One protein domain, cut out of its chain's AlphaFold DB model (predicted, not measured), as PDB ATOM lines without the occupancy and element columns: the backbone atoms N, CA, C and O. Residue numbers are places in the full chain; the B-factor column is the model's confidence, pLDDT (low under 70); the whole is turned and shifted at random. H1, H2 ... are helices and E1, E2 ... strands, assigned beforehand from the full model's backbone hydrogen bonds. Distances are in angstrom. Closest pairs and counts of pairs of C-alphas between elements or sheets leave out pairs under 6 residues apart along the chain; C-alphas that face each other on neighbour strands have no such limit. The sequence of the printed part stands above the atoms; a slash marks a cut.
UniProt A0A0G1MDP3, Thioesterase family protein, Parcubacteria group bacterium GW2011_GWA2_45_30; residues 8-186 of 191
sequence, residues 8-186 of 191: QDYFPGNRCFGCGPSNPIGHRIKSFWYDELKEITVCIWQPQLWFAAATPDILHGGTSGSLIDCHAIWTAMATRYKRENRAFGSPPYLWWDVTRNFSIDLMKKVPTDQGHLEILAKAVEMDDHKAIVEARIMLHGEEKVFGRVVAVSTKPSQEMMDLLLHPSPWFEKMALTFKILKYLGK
ATOM      1  N   GLN A   8      18.734 -11.550  33.772       94.44
ATOM      2  CA  GLN A   8      17.423 -12.184  33.907       94.44
ATOM      3  C   GLN A   8      16.623 -12.193  32.601       94.44
ATOM      4  O   GLN A   8      15.885 -13.137  32.335       94.44
ATOM      5  N   ASP A   9      16.754 -11.152  31.777       93.81
ATOM      6  CA  ASP A   9      15.925 -10.974  30.581       93.81
ATOM      7  C   ASP A   9      16.324 -11.923  29.443       93.81
ATOM      8  O   ASP A   9      15.603 -12.049  28.449       93.81
ATOM      9  N   TYR A  10      17.481 -12.588  29.542       92.69
ATOM     10  CA  TYR A  10      17.852 -13.678  28.634       92.69
ATOM     11  C   TYR A  10      17.018 -14.943  28.870       92.69
ATOM     12  O   TYR A  10      16.932 -15.776  27.974       92.69
ATOM     13  N   PHE A  11      16.350 -15.047  30.022       92.44
ATOM     14  CA  PHE A  11      15.527 -16.187  30.423       92.44
ATOM     15  C   PHE A  11      14.104 -15.717  30.774       92.44
ATOM     16  O   PHE A  11      13.711 -15.710  31.945       92.44
ATOM     17  N   PRO A  12      13.319 -15.266  29.776       92.44
ATOM     18  CA  PRO A  12      12.026 -14.619  30.001       92.44
ATOM     19  C   PRO A  12      11.001 -15.519  30.705       92.44
ATOM     20  O   PRO A  12      10.139 -15.006  31.417       92.44
ATOM     21  N   GLY A  13      11.102 -16.841  30.557       91.31
ATOM     22  CA  GLY A  13      10.242 -17.824  31.216       91.31
ATOM     23  C   GLY A  13      10.579 -18.090  32.686       91.31
ATOM     24  O   GLY A  13       9.810 -18.766  33.369       91.31
ATOM     25  N   ASN A  14      11.683 -17.544  33.212       91.06
ATOM     26  CA  ASN A  14      12.067 -17.720  34.611       91.06
ATOM     27  C   ASN A  14      10.995 -17.160  35.570       91.06
ATOM     28  O   ASN A  14      10.582 -16.001  35.471       91.06
ATOM     29  N   ARG A  15      10.569 -17.995  36.526       90.69
ATOM     30  CA  ARG A  15       9.527 -17.703  37.531       90.69
ATOM     31  C   ARG A  15      10.065 -17.523  38.951       90.69
ATOM     32  O   ARG A  15       9.277 -17.427  39.890       90.69
ATOM     33  N   CYS A  16      11.386 -17.490  39.118       93.38
ATOM     34  CA  CYS A  16      12.040 -17.281  40.406       93.38
ATOM     35  C   CYS A  16      11.414 -16.105  41.176       93.38
ATOM     36  O   CYS A  16      11.159 -15.046  40.599       93.38
ATOM     37  N   PHE A  17      11.194 -16.291  42.480       92.44
ATOM     38  CA  PHE A  17      10.613 -15.275  43.356       92.44
ATOM     39  C   PHE A  17      11.431 -13.976  43.387       92.44
ATOM     40  O   PHE A  17      10.856 -12.895  43.335       92.44
ATOM     41  N   GLY A  18      12.765 -14.044  43.399       93.00
ATOM     42  CA  GLY A  18      13.582 -12.830  43.430       93.00
ATOM     43  C   GLY A  18      13.768 -12.170  42.063       93.00
ATOM     44  O   GLY A  18      13.671 -10.953  41.941       93.00
ATOM     45  N   CYS A  19      14.017 -12.942  41.006       94.06
ATOM     46  CA  CYS A  19      14.526 -12.387  39.742       94.06
ATOM     47  C   CYS A  19      13.686 -12.709  38.495       94.06
ATOM     48  O   CYS A  19      13.957 -12.170  37.421       94.06
ATOM     49  N   GLY A  20      12.687 -13.587  38.609       92.19
ATOM     50  CA  GLY A  20      11.967 -14.141  37.466       92.19
ATOM     51  C   GLY A  20      11.180 -13.087  36.678       92.19
ATOM     52  O   GLY A  20      10.264 -12.484  37.243       92.19
ATOM     53  N   PRO A  21      11.446 -12.876  35.373       91.19
ATOM     54  CA  PRO A  21      10.659 -11.958  34.552       91.19
ATOM     55  C   PRO A  21       9.185 -12.367  34.435       91.19
ATOM     56  O   PRO A  21       8.329 -11.488  34.335       91.19
ATOM     57  N   SER A  22       8.899 -13.674  34.499       88.88
ATOM     58  CA  SER A  22       7.551 -14.257  34.445       88.88
ATOM     59  C   SER A  22       6.851 -14.344  35.809       88.88
ATOM     60  O   SER A  22       5.773 -14.932  35.899       88.88
ATOM     61  N   ASN A  23       7.431 -13.792  36.881       90.75
ATOM     62  CA  ASN A  23       6.798 -13.739  38.199       90.75
ATOM     63  C   ASN A  23       6.419 -12.287  38.562       90.75
ATOM     64  O   ASN A  23       7.276 -11.527  39.016       90.75
ATOM     65  N   PRO A  24       5.149 -11.872  38.371       87.75
ATOM     66  CA  PRO A  24       4.740 -10.481  38.569       87.75
ATOM     67  C   PRO A  24       4.705 -10.050  40.041       87.75
ATOM     68  O   PRO A  24       4.753  -8.853  40.302       87.75
ATOM     69  N   ILE A  25       4.630 -11.001  40.978       88.88
ATOM     70  CA  ILE A  25       4.559 -10.740  42.426       88.88
ATOM     71  C   ILE A  25       5.918 -10.882  43.130       88.88
ATOM     72  O   ILE A  25       6.021 -10.642  44.330       88.88
ATOM     73  N   GLY A  26       6.954 -11.301  42.398       91.44
ATOM     74  CA  GLY A  26       8.319 -11.422  42.901       91.44
ATOM     75  C   GLY A  26       9.055 -10.081  43.011       91.44
ATOM     76  O   GLY A  26       8.534  -9.034  42.628       91.44
ATOM     77  N   HIS A  27      10.307 -10.099  43.479       93.94
ATOM     78  CA  HIS A  27      11.125  -8.879  43.596       93.94
ATOM     79  C   HIS A  27      11.528  -8.289  42.233       93.94
ATOM     80  O   HIS A  27      11.785  -7.090  42.143       93.94
ATOM     81  N   ARG A  28      11.572  -9.121  41.181       94.50
ATOM     82  CA  ARG A  28      11.920  -8.768  39.791       94.50
ATOM     83  C   ARG A  28      13.242  -8.003  39.654       94.50
ATOM     84  O   ARG A  28      13.346  -7.087  38.834       94.50
ATOM     85  N   ILE A  29      14.253  -8.409  40.423       96.62
ATOM     86  CA  ILE A  29      15.580  -7.789  40.377       96.62
ATOM     87  C   ILE A  29      16.183  -7.828  38.967       96.62
ATOM     88  O   ILE A  29      15.939  -8.759  38.191       96.62
ATOM     89  N   LYS A  30      16.997  -6.818  38.653       97.00
ATOM     90  CA  LYS A  30      17.749  -6.712  37.399       97.00
ATOM     91  C   LYS A  30      19.229  -6.569  37.705       97.00
ATOM     92  O   LYS A  30      19.622  -5.616  38.371       97.00
ATOM     93  N   SER A  31      20.015  -7.525  37.228       96.88
ATOM     94  CA  SER A  31      21.460  -7.581  37.434       96.88
ATOM     95  C   SER A  31      22.194  -7.182  36.161       96.88
ATOM     96  O   SER A  31      21.840  -7.631  35.066       96.88
ATOM     97  N   PHE A  32      23.252  -6.397  36.331       96.19
ATOM     98  CA  PHE A  32      24.127  -5.928  35.261       96.19
ATOM     99  C   PHE A  32      25.582  -6.010  35.710       96.19
ATOM    100  O   PHE A  32      25.860  -6.008  36.905       96.19
ATOM    101  N   TRP A  33      26.521  -6.030  34.767       95.69
ATOM    102  CA  TRP A  33      27.907  -5.691  35.089       95.69
ATOM    103  C   TRP A  33      27.977  -4.225  35.531       95.69
ATOM    104  O   TRP A  33      27.392  -3.367  34.871       95.69
ATOM    105  N   TYR A  34      28.652  -3.962  36.648       91.44
ATOM    106  CA  TYR A  34      28.831  -2.618  37.198       91.44
ATOM    107  C   TYR A  34      29.945  -1.856  36.476       91.44
ATOM    108  O   TYR A  34      29.812  -0.668  36.199       91.44
ATOM    109  N   ASP A  35      31.028  -2.557  36.145       80.50
ATOM    110  CA  ASP A  35      32.240  -1.988  35.564       80.50
ATOM    111  C   ASP A  35      32.571  -2.595  34.187       80.50
ATOM    112  O   ASP A  35      32.060  -3.646  33.786       80.50
ATOM    113  N   GLU A  36      33.446  -1.913  33.441       79.75
ATOM    114  CA  GLU A  36      33.936  -2.392  32.140       79.75
ATOM    115  C   GLU A  36      34.824  -3.633  32.271       79.75
ATOM    116  O   GLU A  36      34.852  -4.481  31.373       79.75
ATOM    117  N   LEU A  37      35.507  -3.769  33.414       80.44
ATOM    118  CA  LEU A  37      36.339  -4.924  33.744       80.44
ATOM    119  C   LEU A  37      35.505  -6.194  33.966       80.44
ATOM    120  O   LEU A  37      36.058  -7.296  33.950       80.44
ATOM    121  N   LYS A  38      34.182  -6.062  34.119       86.50
ATOM    122  CA  LYS A  38      33.206  -7.110  34.426       86.50
ATOM    123  C   LYS A  38      33.629  -7.934  35.638       86.50
ATOM    124  O   LYS A  38      33.705  -9.163  35.559       86.50
ATOM    125  N   GLU A  39      34.021  -7.279  36.723       89.94
ATOM    126  CA  GLU A  39      34.361  -7.957  37.983       89.94
ATOM    127  C   GLU A  39      33.230  -7.905  38.998       89.94
ATOM    128  O   GLU A  39      32.977  -8.893  39.690       89.94
ATOM    129  N   ILE A  40      32.558  -6.760  39.076       96.25
ATOM    130  CA  ILE A  40      31.448  -6.529  39.990       96.25
ATOM    131  C   ILE A  40      30.159  -6.477  39.179       96.25
ATOM    132  O   ILE A  40      30.104  -5.909  38.085       96.25
ATOM    133  N   THR A  41      29.102  -7.072  39.716       97.44
ATOM    134  CA  THR A  41      27.744  -6.873  39.216       97.44
ATOM    135  C   THR A  41      26.953  -6.001  40.178       97.44
ATOM    136  O   THR A  41      27.265  -5.931  41.367       97.44
ATOM    137  N   VAL A  42      25.956  -5.307  39.638       97.56
ATOM    138  CA  VAL A  42      25.065  -4.425  40.383       97.56
ATOM    139  C   VAL A  42      23.612  -4.768  40.095       97.56
ATOM    140  O   VAL A  42      23.236  -5.097  38.963       97.56
ATOM    141  N   CYS A  43      22.784  -4.654  41.123       97.25
ATOM    142  CA  CYS A  43      21.344  -4.561  41.014       97.25
ATOM    143  C   CYS A  43      20.848  -3.350  41.805       97.25
ATOM    144  O   CYS A  43      21.083  -3.247  43.004       97.25
ATOM    145  N   ILE A  44      20.135  -2.451  41.126       96.94
ATOM    146  CA  ILE A  44      19.444  -1.328  41.762       96.94
ATOM    147  C   ILE A  44      17.995  -1.740  41.984       96.94
ATOM    148  O   ILE A  44      17.297  -2.106  41.031       96.94
ATOM    149  N   TRP A  45      17.538  -1.702  43.232       96.62
ATOM    150  CA  TRP A  45      16.211  -2.183  43.598       96.62
ATOM    151  C   TRP A  45      15.517  -1.242  44.581       96.62
ATOM    152  O   TRP A  45      16.119  -0.794  45.550       96.62
ATOM    153  N   GLN A  46      14.238  -0.945  44.335       94.00
ATOM    154  CA  GLN A  46      13.413  -0.124  45.225       94.00
ATOM    155  C   GLN A  46      12.543  -1.022  46.112       94.00
ATOM    156  O   GLN A  46      11.641  -1.685  45.581       94.00
ATOM    157  N   PRO A  47      12.741  -1.002  47.442       92.56
ATOM    158  CA  PRO A  47      11.826  -1.639  48.375       92.56
ATOM    159  C   PRO A  47      10.390  -1.153  48.203       92.56
ATOM    160  O   PRO A  47      10.132   0.018  47.936       92.56
ATOM    161  N   GLN A  48       9.454  -2.077  48.382       89.31
ATOM    162  CA  GLN A  48       8.021  -1.804  48.436       89.31
ATOM    163  C   GLN A  48       7.527  -2.053  49.859       89.31
ATOM    164  O   GLN A  48       8.078  -2.901  50.564       89.31
ATOM    165  N   LEU A  49       6.460  -1.361  50.265       86.38
ATOM    166  CA  LEU A  49       5.952  -1.397  51.644       86.38
ATOM    167  C   LEU A  49       5.545  -2.804  52.115       86.38
ATOM    168  O   LEU A  49       5.653  -3.116  53.293       86.38
ATOM    169  N   TRP A  50       5.117  -3.685  51.208       89.12
ATOM    170  CA  TRP A  50       4.742  -5.066  51.546       89.12
ATOM    171  C   TRP A  50       5.935  -6.003  51.792       89.12
ATOM    172  O   TRP A  50       5.729  -7.158  52.152       89.12
ATOM    173  N   PHE A  51       7.175  -5.537  51.611       91.56
ATOM    174  CA  PHE A  51       8.385  -6.261  52.022       91.56
ATOM    175  C   PHE A  51       8.865  -5.868  53.425       91.56
ATOM    176  O   PHE A  51       9.979  -6.211  53.824       91.56
ATOM    177  N   ALA A  52       8.037  -5.131  54.163       89.81
ATOM    178  CA  ALA A  52       8.303  -4.737  55.529       89.81
ATOM    179  C   ALA A  52       8.457  -5.940  56.474       89.81
ATOM    180  O   ALA A  52       7.872  -7.005  56.276       89.81
ATOM    181  N   ALA A  53       9.261  -5.746  57.513       89.38
ATOM    182  CA  ALA A  53       9.413  -6.645  58.642       89.38
ATOM    183  C   ALA A  53       8.244  -6.443  59.628       89.38
ATOM    184  O   ALA A  53       7.084  -6.645  59.286       89.38
ATOM    185  N   ALA A  54       8.544  -6.035  60.864       88.12
ATOM    186  CA  ALA A  54       7.541  -5.709  61.875       88.12
ATOM    187  C   ALA A  54       6.884  -4.338  61.642       88.12
ATOM    188  O   ALA A  54       5.711  -4.154  61.955       88.12
ATOM    189  N   THR A  55       7.637  -3.378  61.105       87.69
ATOM    190  CA  THR A  55       7.169  -2.016  60.839       87.69
ATOM    191  C   THR A  55       7.363  -1.673  59.359       87.69
ATOM    192  O   THR A  55       8.320  -2.170  58.755       87.69
ATOM    193  N   PRO A  56       6.476  -0.855  58.751       87.06
ATOM    194  CA  PRO A  56       6.503  -0.566  57.311       87.06
ATOM    195  C   PRO A  56       7.823   0.014  56.793       87.06
ATOM    196  O   PRO A  56       8.151  -0.168  55.622       87.06
ATOM    197  N   ASP A  57       8.566   0.695  57.663       91.12
ATOM    198  CA  ASP A  57       9.819   1.390  57.387       91.12
ATOM    199  C   ASP A  57      11.045   0.468  57.361       91.12
ATOM    200  O   ASP A  57      12.089   0.890  56.881       91.12
ATOM    201  N   ILE A  58      10.958  -0.781  57.833       94.44
ATOM    202  CA  ILE A  58      12.114  -1.690  57.912       94.44
ATOM    203  C   ILE A  58      11.931  -2.885  56.984       94.44
ATOM    204  O   ILE A  58      10.949  -3.611  57.095       94.44
ATOM    205  N   LEU A  59      12.908  -3.151  56.116       96.06
ATOM    206  CA  LEU A  59      12.885  -4.296  55.207       96.06
ATOM    207  C   LEU A  59      13.013  -5.620  55.973       96.06
ATOM    208  O   LEU A  59      13.856  -5.770  56.862       96.06
ATOM    209  N   HIS A  60      12.214  -6.613  55.587       96.75
ATOM    210  CA  HIS A  60      12.290  -7.960  56.137       96.75
ATOM    211  C   HIS A  60      13.648  -8.618  55.852       96.75
ATOM    212  O   HIS A  60      14.108  -8.669  54.712       96.75
ATOM    213  N   GLY A  61      14.277  -9.194  56.883       96.25
ATOM    214  CA  GLY A  61      15.600  -9.821  56.760       96.25
ATOM    215  C   GLY A  61      15.641 -10.963  55.738       96.25
ATOM    216  O   GLY A  61      16.610 -11.097  54.994       96.25
ATOM    217  N   GLY A  62      14.557 -11.736  55.619       95.88
ATOM    218  CA  GLY A  62      14.426 -12.763  54.579       95.88
ATOM    219  C   GLY A  62      14.323 -12.189  53.161       95.88
ATOM    220  O   GLY A  62      14.762 -12.832  52.209       95.88
ATOM    221  N   THR A  63      13.803 -10.966  53.006       96.38
ATOM    222  CA  THR A  63      13.822 -10.257  51.718       96.38
ATOM    223  C   THR A  63      15.243  -9.834  51.373       96.38
ATOM    224  O   THR A  63      15.692 -10.126  50.269       96.38
ATOM    225  N   SER A  64      15.993  -9.262  52.321       97.19
ATOM    226  CA  SER A  64      17.425  -8.977  52.133       97.19
ATOM    227  C   SER A  64      18.208 -10.229  51.722       97.19
ATOM    228  O   SER A  64      18.982 -10.188  50.767       97.19
ATOM    229  N   GLY A  65      17.949 -11.364  52.381       97.44
ATOM    230  CA  GLY A  65      18.538 -12.654  52.019       97.44
ATOM    231  C   GLY A  65      18.181 -13.105  50.603       97.44
ATOM    232  O   GLY A  65      19.066 -13.481  49.843       97.44
ATOM    233  N   SER A  66      16.907 -12.994  50.220       96.94
ATOM    234  CA  SER A  66      16.431 -13.374  48.881       96.94
ATOM    235  C   SER A  66      17.037 -12.506  47.770       96.94
ATOM    236  O   SER A  66      17.335 -13.009  46.686       96.94
ATOM    237  N   LEU A  67      17.233 -11.207  48.029       97.62
ATOM    238  CA  LEU A  67      17.894 -10.284  47.102       97.62
ATOM    239  C   LEU A  67      19.367 -10.659  46.899       97.62
ATOM    240  O   LEU A  67      19.811 -10.752  45.752       97.62
ATOM    241  N   ILE A  68      20.094 -10.911  47.996       98.00
ATOM    242  CA  ILE A  68      21.494 -11.357  47.970       98.00
ATOM    243  C   ILE A  68      21.628 -12.672  47.208       98.00
ATOM    244  O   ILE A  68      22.419 -12.746  46.273       98.00
ATOM    245  N   ASP A  69      20.836 -13.679  47.572       97.56
ATOM    246  CA  ASP A  69      20.885 -15.009  46.969       97.56
ATOM    247  C   ASP A  69      20.655 -14.943  45.455       97.56
ATOM    248  O   ASP A  69      21.503 -15.351  44.658       97.56
ATOM    249  N   CYS A  70      19.552 -14.314  45.039       96.81
ATOM    250  CA  CYS A  70      19.227 -14.200  43.624       96.81
ATOM    251  C   CYS A  70      20.297 -13.421  42.852       96.81
ATOM    252  O   CYS A  70      20.691 -13.846  41.766       96.81
ATOM    253  N   HIS A  71      20.773 -12.284  43.369       97.75
ATOM    254  CA  HIS A  71      21.788 -11.488  42.680       97.75
ATOM    255  C   HIS A  71      23.135 -12.227  42.589       97.75
ATOM    256  O   HIS A  71      23.776 -12.215  41.532       97.75
ATOM    257  N   ALA A  72      23.526 -12.940  43.646       97.44
ATOM    258  CA  ALA A  72      24.759 -13.713  43.690       97.44
ATOM    259  C   ALA A  72      24.771 -14.870  42.681       97.44
ATOM    260  O   ALA A  72      25.773 -15.062  41.995       97.44
ATOM    261  N   ILE A  73      23.652 -15.582  42.510       96.44
ATOM    262  CA  ILE A  73      23.534 -16.642  41.495       96.44
ATOM    263  C   ILE A  73      23.727 -16.082  40.081       96.44
ATOM    264  O   ILE A  73      24.501 -16.627  39.296       96.44
ATOM    265  N   TRP A  74      23.125 -14.931  39.764       96.12
ATOM    266  CA  TRP A  74      23.378 -14.271  38.477       96.12
ATOM    267  C   TRP A  74      24.830 -13.819  38.310       96.12
ATOM    268  O   TRP A  74      25.352 -13.852  37.197       96.12
ATOM    269  N   THR A  75      25.486 -13.421  39.400       96.50
ATOM    270  CA  THR A  75      26.907 -13.044  39.405       96.50
ATOM    271  C   THR A  75      27.802 -14.240  39.102       96.50
ATOM    272  O   THR A  75      28.720 -14.121  38.287       96.50
ATOM    273  N   ALA A  76      27.529 -15.395  39.720       95.81
ATOM    274  CA  ALA A  76      28.234 -16.646  39.454       95.81
ATOM    275  C   ALA A  76      28.092 -17.036  37.977       95.81
ATOM    276  O   ALA A  76      29.097 -17.132  37.268       95.81
ATOM    277  N   MET A  77      26.854 -17.095  37.472       94.31
ATOM    278  CA  MET A  77      26.591 -17.393  36.066       94.31
ATOM    279  C   MET A  77      27.334 -16.426  35.141       94.31
ATOM    280  O   MET A  77      28.012 -16.848  34.203       94.31
ATOM    281  N   ALA A  78      27.239 -15.117  35.396       94.38
ATOM    282  CA  ALA A  78      27.850 -14.113  34.534       94.38
ATOM    283  C   ALA A  78      29.377 -14.207  34.530       94.38
ATOM    284  O   ALA A  78      30.002 -14.148  33.466       94.38
ATOM    285  N   THR A  79      29.971 -14.437  35.698       94.50
ATOM    286  CA  THR A  79      31.412 -14.649  35.837       94.50
ATOM    287  C   THR A  79      31.864 -15.904  35.092       94.50
ATOM    288  O   THR A  79      32.914 -15.876  34.449       94.50
ATOM    289  N   ARG A  80      31.063 -16.978  35.084       92.81
ATOM    290  CA  ARG A  80      31.366 -18.185  34.304       92.81
ATOM    291  C   ARG A  80      31.378 -17.907  32.802       92.81
ATOM    292  O   ARG A  80      32.376 -18.210  32.154       92.81
ATOM    293  N   TYR A  81      30.343 -17.249  32.264       92.94
ATOM    294  CA  TYR A  81      30.334 -16.823  30.854       92.94
ATOM    295  C   TYR A  81      31.580 -15.995  30.510       92.94
ATOM    296  O   TYR A  81      32.214 -16.236  29.485       92.94
ATOM    297  N   LYS A  82      31.973 -15.060  31.387       92.44
ATOM    298  CA  LYS A  82      33.189 -14.256  31.207       92.44
ATOM    299  C   LYS A  82      34.452 -15.124  31.161       92.44
ATOM    300  O   LYS A  82      35.273 -14.922  30.273       92.44
ATOM    301  N   ARG A  83      34.617 -16.077  32.086       92.00
ATOM    302  CA  ARG A  83      35.782 -16.984  32.130       92.00
ATOM    303  C   ARG A  83      35.886 -17.881  30.902       92.00
ATOM    304  O   ARG A  83      36.988 -18.139  30.437       92.00
ATOM    305  N   GLU A  84      34.752 -18.298  30.351       91.50
ATOM    306  CA  GLU A  84      34.690 -19.041  29.086       91.50
ATOM    307  C   GLU A  84      34.872 -18.139  27.851       91.50
ATOM    308  O   GLU A  84      34.812 -18.622  26.723       91.50
ATOM    309  N   ASN A  85      35.095 -16.832  28.042       92.38
ATOM    310  CA  ASN A  85      35.181 -15.815  26.993       92.38
ATOM    311  C   ASN A  85      33.934 -15.770  26.087       92.38
ATOM    312  O   ASN A  85      34.013 -15.618  24.866       92.38
ATOM    313  N   ARG A  86      32.758 -15.922  26.701       90.62
ATOM    314  CA  ARG A  86      31.458 -15.970  26.031       90.62
ATOM    315  C   ARG A  86      30.599 -14.774  26.409       90.62
ATOM    316  O   ARG A  86      30.600 -14.298  27.544       90.62
ATOM    317  N   ALA A  87      29.800 -14.308  25.453       90.12
ATOM    318  CA  ALA A  87      28.758 -13.331  25.743       90.12
ATOM    319  C   ALA A  87      27.690 -13.960  26.653       90.12
ATOM    320  O   ALA A  87      27.305 -15.117  26.457       90.12
ATOM    321  N   PHE A  88      27.198 -13.200  27.633       91.06
ATOM    322  CA  PHE A  88      26.147 -13.681  28.525       91.06
ATOM    323  C   PHE A  88      24.887 -14.047  27.733       91.06
ATOM    324  O   PHE A  88      24.437 -13.267  26.895       91.06
ATOM    325  N   GLY A  89      24.324 -15.228  27.997       88.31
ATOM    326  CA  GLY A  89      23.142 -15.720  27.288       88.31
ATOM    327  C   GLY A  89      23.410 -16.173  25.849       88.31
ATOM    328  O   GLY A  89      22.469 -16.314  25.075       88.31
ATOM    329  N   SER A  90      24.672 -16.400  25.469       89.81
ATOM    330  CA  SER A  90      25.002 -17.086  24.215       89.81
ATOM    331  C   SER A  90      24.788 -18.605  24.340       89.81
ATOM    332  O   SER A  90      25.104 -19.173  25.389       89.81
ATOM    333  N   PRO A  91      24.305 -19.304  23.296       84.44
ATOM    334  CA  PRO A  91      24.292 -20.766  23.268       84.44
ATOM    335  C   PRO A  91      25.716 -21.366  23.309       84.44
ATOM    336  O   PRO A  91      26.643 -20.727  22.809       84.44
ATOM    337  N   PRO A  92      25.919 -22.576  23.868       85.00
ATOM    338  CA  PRO A  92      24.960 -23.363  24.652       85.00
ATOM    339  C   PRO A  92      24.641 -22.685  25.992       85.00
ATOM    340  O   PRO A  92      25.546 -22.366  26.757       85.00
ATOM    341  N   TYR A  93      23.364 -22.443  26.293       82.31
ATOM    342  CA  TYR A  93      22.996 -21.692  27.492       82.31
ATOM    343  C   TYR A  93      23.494 -22.394  28.761       82.31
ATOM    344  O   TYR A  93      23.158 -23.546  29.029       82.31
ATOM    345  N   LEU A  94      24.273 -21.673  29.559       75.19
ATOM    346  CA  LEU A  94      24.593 -22.052  30.924       75.19
ATOM    347  C   LEU A  94      23.405 -21.670  31.806       75.19
ATOM    348  O   LEU A  94      23.075 -20.490  31.923       75.19
ATOM    349  N   TRP A  95      22.772 -22.668  32.407       70.94
ATOM    350  CA  TRP A  95      21.928 -22.512  33.588       70.94
ATOM    351  C   TRP A  95      22.542 -23.362  34.689       70.94
ATOM    352  O   TRP A  95      22.228 -24.540  34.823       70.94
ATOM    353  N   TRP A  96      23.557 -22.801  35.335       60.78
ATOM    354  CA  TRP A  96      24.624 -23.576  35.960       60.78
ATOM    355  C   TRP A  96      24.804 -23.265  37.438       60.78
ATOM    356  O   TRP A  96      25.877 -23.503  37.955       60.78
ATOM    357  N   ASP A  97      23.794 -22.760  38.144       74.44
ATOM    358  CA  ASP A  97      23.996 -22.381  39.540       74.44
ATOM    359  C   ASP A  97      22.731 -22.597  40.369       74.44
ATOM    360  O   ASP A  97      21.692 -21.969  40.156       74.44
ATOM    361  N   VAL A  98      22.830 -23.510  41.334       89.25
ATOM    362  CA  VAL A  98      21.903 -23.597  42.465       89.25
ATOM    363  C   VAL A  98      22.640 -23.208  43.735       89.25
ATOM    364  O   VAL A  98      23.830 -23.494  43.901       89.25
ATOM    365  N   THR A  99      21.931 -22.569  44.655       94.81
ATOM    366  CA  THR A  99      22.495 -22.206  45.950       94.81
ATOM    367  C   THR A  99      22.685 -23.460  46.795       94.81
ATOM    368  O   THR A  99      21.718 -24.116  47.180       94.81
ATOM    369  N   ARG A 100      23.938 -23.803  47.108       96.06
ATOM    370  CA  ARG A 100      24.266 -24.880  48.056       96.06
ATOM    371  C   ARG A 100      24.208 -24.393  49.497       96.06
ATOM    372  O   ARG A 100      23.795 -25.125  50.390       96.06
ATOM    373  N   ASN A 101      24.695 -23.183  49.726       96.50
ATOM    374  CA  ASN A 101      24.696 -22.535  51.025       96.50
ATOM    375  C   ASN A 101      24.696 -21.025  50.810       96.50
ATOM    376  O   ASN A 101      25.311 -20.539  49.863       96.50
ATOM    377  N   PHE A 102      24.051 -20.296  51.707       96.31
ATOM    378  CA  PHE A 102      24.282 -18.872  51.829       96.31
ATOM    379  C   PHE A 102      24.215 -18.464  53.295       96.31
ATOM    380  O   PHE A 102      23.495 -19.069  54.092       96.31
ATOM    381  N   SER A 103      24.972 -17.432  53.636       97.75
ATOM    382  CA  SER A 103      24.941 -16.770  54.932       97.75
ATOM    383  C   SER A 103      24.774 -15.277  54.715       97.75
ATOM    384  O   SER A 103      25.306 -14.728  53.746       97.75
ATOM    385  N   ILE A 104      24.048 -14.622  55.617       97.75
ATOM    386  CA  ILE A 104      23.880 -13.170  55.605       97.75
ATOM    387  C   ILE A 104      24.123 -12.599  56.993       97.75
ATOM    388  O   ILE A 104      23.668 -13.158  57.990       97.75
ATOM    389  N   ASP A 105      24.770 -11.444  57.019       98.12
ATOM    390  CA  ASP A 105      24.997 -10.630  58.198       98.12
ATOM    391  C   ASP A 105      24.170  -9.351  58.063       98.12
ATOM    392  O   ASP A 105      24.463  -8.458  57.261       98.12
ATOM    393  N   LEU A 106      23.093  -9.266  58.844       96.81
ATOM    394  CA  LEU A 106      22.216  -8.096  58.920       96.81
ATOM    395  C   LEU A 106      22.826  -7.066  59.879       96.81
ATOM    396  O   LEU A 106      22.382  -6.913  61.014       96.81
ATOM    397  N   MET A 107      23.878  -6.383  59.432       96.88
ATOM    398  CA  MET A 107      24.654  -5.469  60.280       96.88
ATOM    399  C   MET A 107      23.853  -4.242  60.712       96.88
ATOM    400  O   MET A 107      24.007  -3.756  61.833       96.88
ATOM    401  N   LYS A 108      23.013  -3.713  59.817       95.62
ATOM    402  CA  LYS A 108      22.191  -2.525  60.068       95.62
ATOM    403  C   LYS A 108      20.796  -2.713  59.494       95.62
ATOM    404  O   LYS A 108      20.584  -3.443  58.527       95.62
ATOM    405  N   LYS A 109      19.834  -2.005  60.084       94.19
ATOM    406  CA  LYS A 109      18.472  -1.936  59.551       94.19
ATOM    407  C   LYS A 109      18.498  -1.346  58.139       94.19
ATOM    408  O   LYS A 109      19.267  -0.421  57.875       94.19
ATOM    409  N   VAL A 110      17.640  -1.868  57.269       95.44
ATOM    410  CA  VAL A 110      17.464  -1.396  55.892       95.44
ATOM    411  C   VAL A 110      16.126  -0.662  55.810       95.44
ATOM    412  O   VAL A 110      15.088  -1.327  55.843       95.44
ATOM    413  N   PRO A 111      16.128   0.679  55.746       92.56
ATOM    414  CA  PRO A 111      14.916   1.454  55.543       92.56
ATOM    415  C   PRO A 111      14.271   1.157  54.184       92.56
ATOM    416  O   PRO A 111      14.978   1.014  53.185       92.56
ATOM    417  N   THR A 112      12.944   1.071  54.128       92.00
ATOM    418  CA  THR A 112      12.189   0.843  52.879       92.00
ATOM    419  C   THR A 112      11.815   2.140  52.156       92.00
ATOM    420  O   THR A 112      11.512   2.111  50.964       92.00
ATOM    421  N   ASP A 113      11.858   3.273  52.856       89.31
ATOM    422  CA  ASP A 113      11.360   4.584  52.425       89.31
ATOM    423  C   ASP A 113      12.471   5.599  52.099       89.31
ATOM    424  O   ASP A 113      12.189   6.695  51.622       89.31
ATOM    425  N   GLN A 114      13.743   5.232  52.291       89.44
ATOM    426  CA  GLN A 114      14.896   6.124  52.093       89.44
ATOM    427  C   GLN A 114      15.560   5.998  50.713       89.44
ATOM    428  O   GLN A 114      16.686   6.447  50.538       89.44
ATOM    429  N   GLY A 115      14.880   5.410  49.725       90.81
ATOM    430  CA  GLY A 115      15.350   5.340  48.337       90.81
ATOM    431  C   GLY A 115      15.764   3.942  47.872       90.81
ATOM    432  O   GLY A 115      15.272   2.931  48.378       90.81
ATOM    433  N   HIS A 116      16.625   3.903  46.852       95.19
ATOM    434  CA  HIS A 116      17.043   2.674  46.184       95.19
ATOM    435  C   HIS A 116      18.165   1.965  46.947       95.19
ATOM    436  O   HIS A 116      19.092   2.596  47.451       95.19
ATOM    437  N   LEU A 117      18.103   0.636  46.964       97.06
ATOM    438  CA  LEU A 117      19.187  -0.217  47.427       97.06
ATOM    439  C   LEU A 117      20.098  -0.566  46.256       97.06
ATOM    440  O   LEU A 117      19.618  -0.966  45.190       97.06
ATOM    441  N   GLU A 118      21.404  -0.471  46.480       97.81
ATOM    442  CA  GLU A 118      22.412  -0.958  45.545       97.81
ATOM    443  C   GLU A 118      22.943  -2.287  46.063       97.81
ATOM    444  O   GLU A 118      23.567  -2.366  47.119       97.81
ATOM    445  N   ILE A 119      22.660  -3.354  45.332       98.12
ATOM    446  CA  ILE A 119      23.135  -4.688  45.658       98.12
ATOM    447  C   ILE A 119      24.341  -4.933  44.763       98.12
ATOM    448  O   ILE A 119      24.193  -4.997  43.545       98.12
ATOM    449  N   LEU A 120      25.524  -5.027  45.356       98.19
ATOM    450  CA  LEU A 120      26.779  -5.276  44.651       98.19
ATOM    451  C   LEU A 120      27.222  -6.704  44.920       98.19
ATOM    452  O   LEU A 120      27.147  -7.150  46.062       98.19
ATOM    453  N   ALA A 121      27.718  -7.408  43.907       98.00
ATOM    454  CA  ALA A 121      28.247  -8.754  44.090       98.00
ATOM    455  C   ALA A 121      29.488  -9.033  43.243       98.00
ATOM    456  O   ALA A 121      29.604  -8.567  42.106       98.00
ATOM    457  N   LYS A 122      30.402  -9.837  43.797       97.62
ATOM    458  CA  LYS A 122      31.646 -10.283  43.158       97.62
ATOM    459  C   LYS A 122      31.905 -11.752  43.477       97.62
ATOM    460  O   LYS A 122      31.825 -12.173  44.631       97.62
ATOM    461  N   ALA A 123      32.250 -12.535  42.458       96.81
ATOM    462  CA  ALA A 123      32.766 -13.886  42.658       96.81
ATOM    463  C   ALA A 123      34.212 -13.803  43.173       96.81
ATOM    464  O   ALA A 123      35.092 -13.303  42.470       96.81
ATOM    465  N   VAL A 124      34.445 -14.264  44.402       97.56
ATOM    466  CA  VAL A 124      35.765 -14.229  45.059       97.56
ATOM    467  C   VAL A 124      36.550 -15.517  44.832       97.56
ATOM    468  O   VAL A 124      37.769 -15.485  44.704       97.56
ATOM    469  N   GLU A 125      35.847 -16.637  44.686       96.12
ATOM    470  CA  GLU A 125      36.415 -17.924  44.298       96.12
ATOM    471  C   GLU A 125      35.501 -18.571  43.265       96.12
ATOM    472  O   GLU A 125      34.278 -18.454  43.344       96.12
ATOM    473  N   MET A 126      36.076 -19.267  42.291       94.94
ATOM    474  CA  MET A 126      35.299 -20.084  41.365       94.94
ATOM    475  C   MET A 126      36.197 -21.143  40.734       94.94
ATOM    476  O   MET A 126      37.334 -20.847  40.356       94.94
ATOM    477  N   ASP A 127      35.651 -22.341  40.584       92.31
ATOM    478  CA  ASP A 127      36.201 -23.460  39.825       92.31
ATOM    479  C   ASP A 127      35.178 -23.919  38.758       92.31
ATOM    480  O   ASP A 127      34.361 -23.119  38.287       92.31
ATOM    481  N   ASP A 128      35.254 -25.171  38.309       87.12
ATOM    482  CA  ASP A 128      34.335 -25.734  37.311       87.12
ATOM    483  C   ASP A 128      32.965 -26.146  37.855       87.12
ATOM    484  O   ASP A 128      32.005 -26.256  37.091       87.12
ATOM    485  N   HIS A 129      32.842 -26.348  39.163       89.75
ATOM    486  CA  HIS A 129      31.649 -26.887  39.807       89.75
ATOM    487  C   HIS A 129      31.093 -26.008  40.926       89.75
ATOM    488  O   HIS A 129      29.982 -26.258  41.393       89.75
ATOM    489  N   LYS A 130      31.840 -25.008  41.383       94.12
ATOM    490  CA  LYS A 130      31.497 -24.178  42.531       94.12
ATOM    491  C   LYS A 130      31.970 -22.746  42.318       94.12
ATOM    492  O   LYS A 130      33.061 -22.497  41.809       94.12
ATOM    493  N   ALA A 131      31.176 -21.803  42.807       96.06
ATOM    494  CA  ALA A 131      31.575 -20.419  42.994       96.06
ATOM    495  C   ALA A 131      31.241 -19.954  44.413       96.06
ATOM    496  O   ALA A 131      30.207 -20.316  44.975       96.06
ATOM    497  N   ILE A 132      32.120 -19.138  44.990       97.75
ATOM    498  CA  ILE A 132      31.839 -18.356  46.191       97.75
ATOM    499  C   ILE A 132      31.673 -16.910  45.751       97.75
ATOM    500  O   ILE A 132      32.582 -16.309  45.172       97.75
ATOM    501  N   VAL A 133      30.497 -16.361  46.021       98.25
ATOM    502  CA  VAL A 133      30.127 -14.994  45.680       98.25
ATOM    503  C   VAL A 133      29.883 -14.224  46.962       98.25
ATOM    504  O   VAL A 133      29.129 -14.666  47.828       98.25
ATOM    505  N   GLU A 134      30.514 -13.066  47.077       98.50
ATOM    506  CA  GLU A 134      30.210 -12.102  48.126       98.50
ATOM    507  C   GLU A 134      29.282 -11.037  47.562       98.50
ATOM    508  O   GLU A 134      29.487 -10.556  46.445       98.50
ATOM    509  N   ALA A 135      28.256 -10.683  48.330       98.31
ATOM    510  CA  ALA A 135      27.283  -9.671  47.966       98.31
ATOM    511  C   ALA A 135      27.020  -8.720  49.135       98.31
ATOM    512  O   ALA A 135      27.068  -9.111  50.300       98.31
ATOM    513  N   ARG A 136      26.736  -7.461  48.817       98.38
ATOM    514  CA  ARG A 136      26.499  -6.386  49.781       98.38
ATOM    515  C   ARG A 136      25.271  -5.597  49.377       98.38
ATOM    516  O   ARG A 136      25.112  -5.289  48.200       98.38
ATOM    517  N   ILE A 137      24.432  -5.253  50.348       98.38
ATOM    518  CA  ILE A 137      23.348  -4.283  50.175       98.38
ATOM    519  C   ILE A 137      23.826  -2.949  50.734       98.38
ATOM    520  O   ILE A 137      24.081  -2.829  51.937       98.38
ATOM    521  N   MET A 138      23.904  -1.957  49.857       98.06
ATOM    522  CA  MET A 138      24.295  -0.588  50.158       98.06
ATOM    523  C   MET A 138      23.071   0.329  50.113       98.06
ATOM    524  O   MET A 138      22.184   0.168  49.272       98.06
ATOM    525  N   LEU A 139      23.050   1.324  50.995       97.00
ATOM    526  CA  LEU A 139      22.117   2.447  50.943       97.00
ATOM    527  C   LEU A 139      22.893   3.726  51.257       97.00
ATOM    528  O   LEU A 139      23.543   3.800  52.297       97.00
ATOM    529  N   HIS A 140      22.843   4.716  50.361       94.56
ATOM    530  CA  HIS A 140      23.591   5.978  50.488       94.56
ATOM    531  C   HIS A 140      25.100   5.782  50.745       94.56
ATOM    532  O   HIS A 140      25.703   6.482  51.555       94.56
ATOM    533  N   GLY A 141      25.708   4.794  50.078       94.31
ATOM    534  CA  GLY A 141      27.125   4.452  50.248       94.31
ATOM    535  C   GLY A 141      27.459   3.700  51.543       94.31
ATOM    536  O   GLY A 141      28.617   3.360  51.767       94.31
ATOM    537  N   GLU A 142      26.469   3.399  52.385       96.81
ATOM    538  CA  GLU A 142      26.655   2.673  53.636       96.81
ATOM    539  C   GLU A 142      26.235   1.209  53.494       96.81
ATOM    540  O   GLU A 142      25.119   0.901  53.072       96.81
ATOM    541  N   GLU A 143      27.118   0.297  53.897       98.00
ATOM    542  CA  GLU A 143      26.835  -1.135  53.900       98.00
ATOM    543  C   GLU A 143      25.844  -1.492  55.014       98.00
ATOM    544  O   GLU A 143      26.060  -1.192  56.195       98.00
ATOM    545  N   LYS A 144      24.737  -2.131  54.633       97.94
ATOM    546  CA  LYS A 144      23.670  -2.542  55.556       97.94
ATOM    547  C   LYS A 144      23.654  -4.043  55.794       97.94
ATOM    548  O   LYS A 144      23.430  -4.481  56.923       97.94
ATOM    549  N   VAL A 145      23.878  -4.815  54.734       98.38
ATOM    550  CA  VAL A 145      23.855  -6.280  54.764       98.38
ATOM    551  C   VAL A 145      25.038  -6.805  53.975       98.38
ATOM    552  O   VAL A 145      25.261  -6.365  52.849       98.38
ATOM    553  N   PHE A 146      25.743  -7.769  54.548       98.56
ATOM    554  CA  PHE A 146      26.754  -8.558  53.859       98.56
ATOM    555  C   PHE A 146      26.235  -9.982  53.677       98.56
ATOM    556  O   PHE A 146      25.471 -10.483  54.501       98.56
ATOM    557  N   GLY A 147      26.626 -10.648  52.600       98.31
ATOM    558  CA  GLY A 147      26.301 -12.046  52.399       98.31
ATOM    559  C   GLY A 147      27.353 -12.782  51.594       98.31
ATOM    560  O   GLY A 147      28.019 -12.217  50.726       98.31
ATOM    561  N   ARG A 148      27.466 -14.076  51.878       98.50
ATOM    562  CA  ARG A 148      28.315 -15.008  51.146       98.50
ATOM    563  C   ARG A 148      27.454 -16.155  50.647       98.50
ATOM    564  O   ARG A 148      26.752 -16.794  51.425       98.50
ATOM    565  N   VAL A 149      27.516 -16.406  49.348       98.25
ATOM    566  CA  VAL A 149      26.713 -17.411  48.654       98.25
ATOM    567  C   VAL A 149      27.649 -18.413  47.999       98.25
ATOM    568  O   VAL A 149      28.576 -18.044  47.281       98.25
ATOM    569  N   VAL A 150      27.405 -19.693  48.251       97.62
ATOM    570  CA  VAL A 150      28.064 -20.806  47.577       97.62
ATOM    571  C   VAL A 150      27.124 -21.323  46.499       97.62
ATOM    572  O   VAL A 150      26.150 -22.023  46.792       97.62
ATOM    573  N   ALA A 151      27.437 -20.982  45.255       95.75
ATOM    574  CA  ALA A 151      26.766 -21.501  44.078       95.75
ATOM    575  C   ALA A 151      27.458 -22.791  43.622       95.75
ATOM    576  O   ALA A 151      28.686 -22.900  43.694       95.75
ATOM    577  N   VAL A 152      26.679 -23.782  43.194       93.88
ATOM    578  CA  VAL A 152      27.211 -25.017  42.610       93.88
ATOM    579  C   VAL A 152      26.571 -25.323  41.272       93.88
ATOM    580  O   VAL A 152      25.371 -25.116  41.074       93.88
ATOM    581  N   SER A 153      27.388 -25.890  40.392       86.38
ATOM    582  CA  SER A 153      26.985 -26.269  39.056       86.38
ATOM    583  C   SER A 153      26.104 -27.498  39.032       86.38
ATOM    584  O   SER A 153      26.438 -28.555  39.571       86.38
ATOM    585  N   THR A 154      24.976 -27.349  38.344       82.31
ATOM    586  CA  THR A 154      24.115 -28.448  37.938       82.31
ATOM    587  C   THR A 154      23.846 -28.341  36.446       82.31
ATOM    588  O   THR A 154      23.708 -27.253  35.887       82.31
ATOM    589  N   LYS A 155      23.798 -29.492  35.772       81.31
ATOM    590  CA  LYS A 155      23.429 -29.539  34.360       81.31
ATOM    591  C   LYS A 155      21.900 -29.455  34.262       81.31
ATOM    592  O   LYS A 155      21.235 -30.363  34.764       81.31
ATOM    593  N   PRO A 156      21.334 -28.417  33.625       82.69
ATOM    594  CA  PRO A 156      19.891 -28.313  33.454       82.69
ATOM    595  C   PRO A 156      19.407 -29.384  32.466       82.69
ATOM    596  O   PRO A 156      20.127 -29.759  31.535       82.69
ATOM    597  N   SER A 157      18.178 -29.876  32.648       86.06
ATOM    598  CA  SER A 157      17.521 -30.699  31.627       86.06
ATOM    599  C   SER A 157      17.106 -29.836  30.431       86.06
ATOM    600  O   SER A 157      16.909 -28.627  30.564       86.06
ATOM    601  N   GLN A 158      16.937 -30.453  29.258       86.12
ATOM    602  CA  GLN A 158      16.453 -29.733  28.074       86.12
ATOM    603  C   GLN A 158      15.065 -29.117  28.321       86.12
ATOM    604  O   GLN A 158      14.854 -27.948  28.025       86.12
ATOM    605  N   GLU A 159      14.163 -29.860  28.965       86.31
ATOM    606  CA  GLU A 159      12.820 -29.384  29.327       86.31
ATOM    607  C   GLU A 159      12.861 -28.132  30.213       86.31
ATOM    608  O   GLU A 159      12.091 -27.190  30.020       86.31
ATOM    609  N   MET A 160      13.783 -28.098  31.181       86.19
ATOM    610  CA  MET A 160      13.982 -26.933  32.037       86.19
ATOM    611  C   MET A 160      14.449 -25.727  31.221       86.19
ATOM    612  O   MET A 160      13.931 -24.625  31.405       86.19
ATOM    613  N   MET A 161      15.398 -25.927  30.303       88.94
ATOM    614  CA  MET A 161      15.880 -24.860  29.428       88.94
ATOM    615  C   MET A 161      14.773 -24.313  28.531       88.94
ATOM    616  O   MET A 161      14.634 -23.093  28.417       88.94
ATOM    617  N   ASP A 162      13.943 -25.186  27.965       88.81
ATOM    618  CA  ASP A 162      12.824 -24.784  27.116       88.81
ATOM    619  C   ASP A 162      11.824 -23.917  27.900       88.81
ATOM    620  O   ASP A 162      11.410 -22.865  27.414       88.81
ATOM    621  N   LEU A 163      11.506 -24.281  29.149       87.81
ATOM    622  CA  LEU A 163      10.633 -23.484  30.024       87.81
ATOM    623  C   LEU A 163      11.212 -22.108  30.375       87.81
ATOM    624  O   LEU A 163      10.459 -21.147  30.542       87.81
ATOM    625  N   LEU A 164      12.533 -22.005  30.527       89.00
ATOM    626  CA  LEU A 164      13.213 -20.759  30.883       89.00
ATOM    627  C   LEU A 164      13.336 -19.798  29.697       89.00
ATOM    628  O   LEU A 164      13.241 -18.581  29.877       89.00
ATOM    629  N   LEU A 165      13.545 -20.334  28.495       89.69
ATOM    630  CA  LEU A 165      13.707 -19.555  27.267       89.69
ATOM    631  C   LEU A 165      12.360 -19.191  26.633       89.69
ATOM    632  O   LEU A 165      12.226 -18.110  26.058       89.69
ATOM    633  N   HIS A 166      11.357 -20.057  26.774       87.81
ATOM    634  CA  HIS A 166      10.042 -19.895  26.169       87.81
ATOM    635  C   HIS A 166       8.971 -19.787  27.262       87.81
ATOM    636  O   HIS A 166       8.553 -20.800  27.829       87.81
ATOM    637  N   PRO A 167       8.505 -18.567  27.592       76.81
ATOM    638  CA  PRO A 167       7.484 -18.384  28.609       76.81
ATOM    639  C   PRO A 167       6.209 -19.126  28.194       76.81
ATOM    640  O   PRO A 167       5.531 -18.764  27.237       76.81
ATOM    641  N   SER A 168       5.884 -20.190  28.925       68.12
ATOM    642  CA  SER A 168       4.628 -20.912  28.739       68.12
ATOM    643  C   SER A 168       3.455 -20.083  29.289       68.12
ATOM    644  O   SER A 168       3.569 -19.595  30.421       68.12
ATOM    645  N   PRO A 169       2.298 -20.002  28.593       64.25
ATOM    646  CA  PRO A 169       1.081 -19.333  29.075       64.25
ATOM    647  C   PRO A 169       0.401 -20.055  30.258       64.25
ATOM    648  O   PRO A 169      -0.805 -19.978  30.466       64.25
ATOM    649  N   TRP A 170       1.150 -20.791  31.076       55.91
ATOM    650  CA  TRP A 170       0.628 -21.567  32.198       55.91
ATOM    651  C   TRP A 170      -0.122 -20.717  33.234       55.91
ATOM    652  O   TRP A 170      -1.116 -21.190  33.772       55.91
ATOM    653  N   PHE A 171       0.284 -19.461  33.475       52.69
ATOM    654  CA  PHE A 171      -0.494 -18.537  34.314       52.69
ATOM    655  C   PHE A 171      -1.859 -18.213  33.697       52.69
ATOM    656  O   PHE A 171      -2.846 -18.158  34.425       52.69
ATOM    657  N   GLU A 172      -1.950 -18.075  32.371       54.34
ATOM    658  CA  GLU A 172      -3.232 -17.913  31.677       54.34
ATOM    659  C   GLU A 172      -4.078 -19.182  31.799       54.34
ATOM    660  O   GLU A 172      -5.264 -19.098  32.112       54.34
ATOM    661  N   LYS A 173      -3.463 -20.366  31.657       54.84
ATOM    662  CA  LYS A 173      -4.150 -21.652  31.855       54.84
ATOM    663  C   LYS A 173      -4.649 -21.826  33.294       54.84
ATOM    664  O   LYS A 173      -5.798 -22.202  33.474       54.84
ATOM    665  N   MET A 174      -3.853 -21.503  34.317       55.78
ATOM    666  CA  MET A 174      -4.293 -21.561  35.718       55.78
ATOM    667  C   MET A 174      -5.357 -20.516  36.047       55.78
ATOM    668  O   MET A 174      -6.320 -20.840  36.734       55.78
ATOM    669  N   ALA A 175      -5.217 -19.278  35.563       53.34
ATOM    670  CA  ALA A 175      -6.228 -18.240  35.748       53.34
ATOM    671  C   ALA A 175      -7.559 -18.635  35.088       53.34
ATOM    672  O   ALA A 175      -8.622 -18.361  35.647       53.34
ATOM    673  N   LEU A 176      -7.507 -19.327  33.943       51.19
ATOM    674  CA  LEU A 176      -8.673 -19.933  33.308       51.19
ATOM    675  C   LEU A 176      -9.262 -21.044  34.188       51.19
ATOM    676  O   LEU A 176     -10.460 -21.018  34.452       51.19
ATOM    677  N   THR A 177      -8.441 -21.952  34.723       56.31
ATOM    678  CA  THR A 177      -8.891 -23.022  35.630       56.31
ATOM    679  C   THR A 177      -9.517 -22.469  36.912       56.31
ATOM    680  O   THR A 177     -10.586 -22.920  37.304       56.31
ATOM    681  N   PHE A 178      -8.933 -21.444  37.538       51.19
ATOM    682  CA  PHE A 178      -9.518 -20.782  38.710       51.19
ATOM    683  C   PHE A 178     -10.793 -19.998  38.368       51.19
ATOM    684  O   PHE A 178     -11.732 -20.003  39.162       51.19
ATOM    685  N   LYS A 179     -10.881 -19.360  37.190       54.75
ATOM    686  CA  LYS A 179     -12.135 -18.757  36.702       54.75
ATOM    687  C   LYS A 179     -13.221 -19.810  36.491       54.75
ATOM    688  O   LYS A 179     -14.346 -19.582  36.922       54.75
ATOM    689  N   ILE A 180     -12.883 -20.948  35.883       55.91
ATOM    690  CA  ILE A 180     -13.789 -22.081  35.665       55.91
ATOM    691  C   ILE A 180     -14.240 -22.658  37.012       55.91
ATOM    692  O   ILE A 180     -15.436 -22.790  37.234       55.91
ATOM    693  N   LEU A 181     -13.328 -22.896  37.958       56.56
ATOM    694  CA  LEU A 181     -13.660 -23.382  39.304       56.56
ATOM    695  C   LEU A 181     -14.504 -22.378  40.104       56.56
ATOM    696  O   LEU A 181     -15.402 -22.787  40.828       56.56
ATOM    697  N   LYS A 182     -14.290 -21.066  39.943       53.97
ATOM    698  CA  LYS A 182     -15.132 -20.022  40.558       53.97
ATOM    699  C   LYS A 182     -16.515 -19.916  39.901       53.97
ATOM    700  O   LYS A 182     -17.473 -19.552  40.577       53.97
ATOM    701  N   TYR A 183     -16.629 -20.228  38.608       55.22
ATOM    702  CA  TYR A 183     -17.911 -20.350  37.905       55.22
ATOM    703  C   TYR A 183     -18.668 -21.621  38.320       55.22
ATOM    704  O   TYR A 183     -19.866 -21.555  38.567       55.22
ATOM    705  N   LEU A 184     -17.966 -22.748  38.468       53.56
ATOM    706  CA  LEU A 184     -18.532 -24.031  38.902       53.56
ATOM    707  C   LEU A 184     -18.823 -24.076  40.414       53.56
ATOM    708  O   LEU A 184     -19.733 -24.771  40.849       53.56
ATOM    709  N   GLY A 185     -18.100 -23.299  41.225       54.06
ATOM    710  CA  GLY A 185     -18.303 -23.173  42.672       54.06
ATOM    711  C   GLY A 185     -19.422 -22.212  43.085       54.06
ATOM    712  O   GLY A 185     -19.706 -22.088  44.271       54.06
ATOM    713  N   LYS A 186     -20.080 -21.528  42.136       52.12
ATOM    714  CA  LYS A 186     -21.251 -20.672  42.406       52.12
ATOM    715  C   LYS A 186     -22.597 -21.404  42.311       52.12
ATOM    716  O   LYS A 186     -23.628 -20.759  42.472       52.12
TER     717      LYS A 186
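What this domain is: This is residues 8 to 186 of the 191 residues of the protein "Thioesterase family protein" of Parcubacteria group bacterium GW2011_GWA2_45_30 (UniProt A0A0G1MDP3). One antiparallel sheet of five strands curls round the long helix H1, which fills its hollow, while the unnamed residues 8 to 29 cover the side of H1 away from the sheet. Beyond this compact body a single arm sticks out, residues 172 to 186, most of them in H3; the short H2 stands at the body's edge before it. The 179 printed residues hold three named helices and five named strands in the order E1 H1 E2 E3 E4 E5 H2 H3, and the sheet's order is E1, E3, E4, E5, E2; the class is mixed, helices and strands. The whole is compact, with a radius of gyration of the C-alphas of 17.8 A and spans of 56 by 45 by 27 A.

How they stand to each other: Begin with the sheet's inner strands E3, residues 117 to 126, E4, residues 130 to 139, and E5, residues 142 to 152: they form a meander, each strand the antiparallel neighbour of the one before, through the hairpins E3 and E4, and E4 and E5. Look at N 120 and O 136, 2.9 A apart, and at N 133 and O 149, 2.8 A. The edge strand E2, residues 98 to 105, is antiparallel to E5, with N 103 and O 148 at 2.9 A; E2 to E5 form a Greek key, a meander of three preceded by a strand that neighbours its last. At the other edge, E1, residues 40 to 45, is antiparallel to E3, with N 43 and O 119 at 2.8 A. The sheet is twisted, E2 bends by 59 degrees at residue 101, and E5 bends by 51 degrees at residue 145. H1, residues 61 to 83, is on one face of this sheet, giving two layers, a sheet and a helix; its closest C-alphas to E4 are those of Ala 72 and Val 133, 5.9 A. H2, residues 158 to 165, and H3, residues 170 to 184, are not on the sheet, and H1 is apart from both. In H1, H2 and H3 every O i to N i+4 pair is within hydrogen-bond range.

Where its parts are: Find C-alpha 40 at (31.448, -6.529, 39.990), where E1 begins; it covers 16.3 A. H1 starts at C-alpha 61, (15.600, -9.821, 56.760), and runs 32.6 A. E2 measures 20.6 A, E3 26.3 A, E4 29.5 A and E5 29.8 A. H2 covers 10.6 A; H3 covers 20.4 A and ends at C-alpha 184, (-18.532, -24.031, 38.902).

The domain as a whole: The C-alphas of Leu 37 and Lys 186 are the two farthest apart, at 60.3 A. The printed part has no cut. The links E1 to H1, H1 to E2 and E2 to E3 are long. Look for pLDDT under 70 at residue 96 and residues 168 to 186; the mean of the printed part is 88.5.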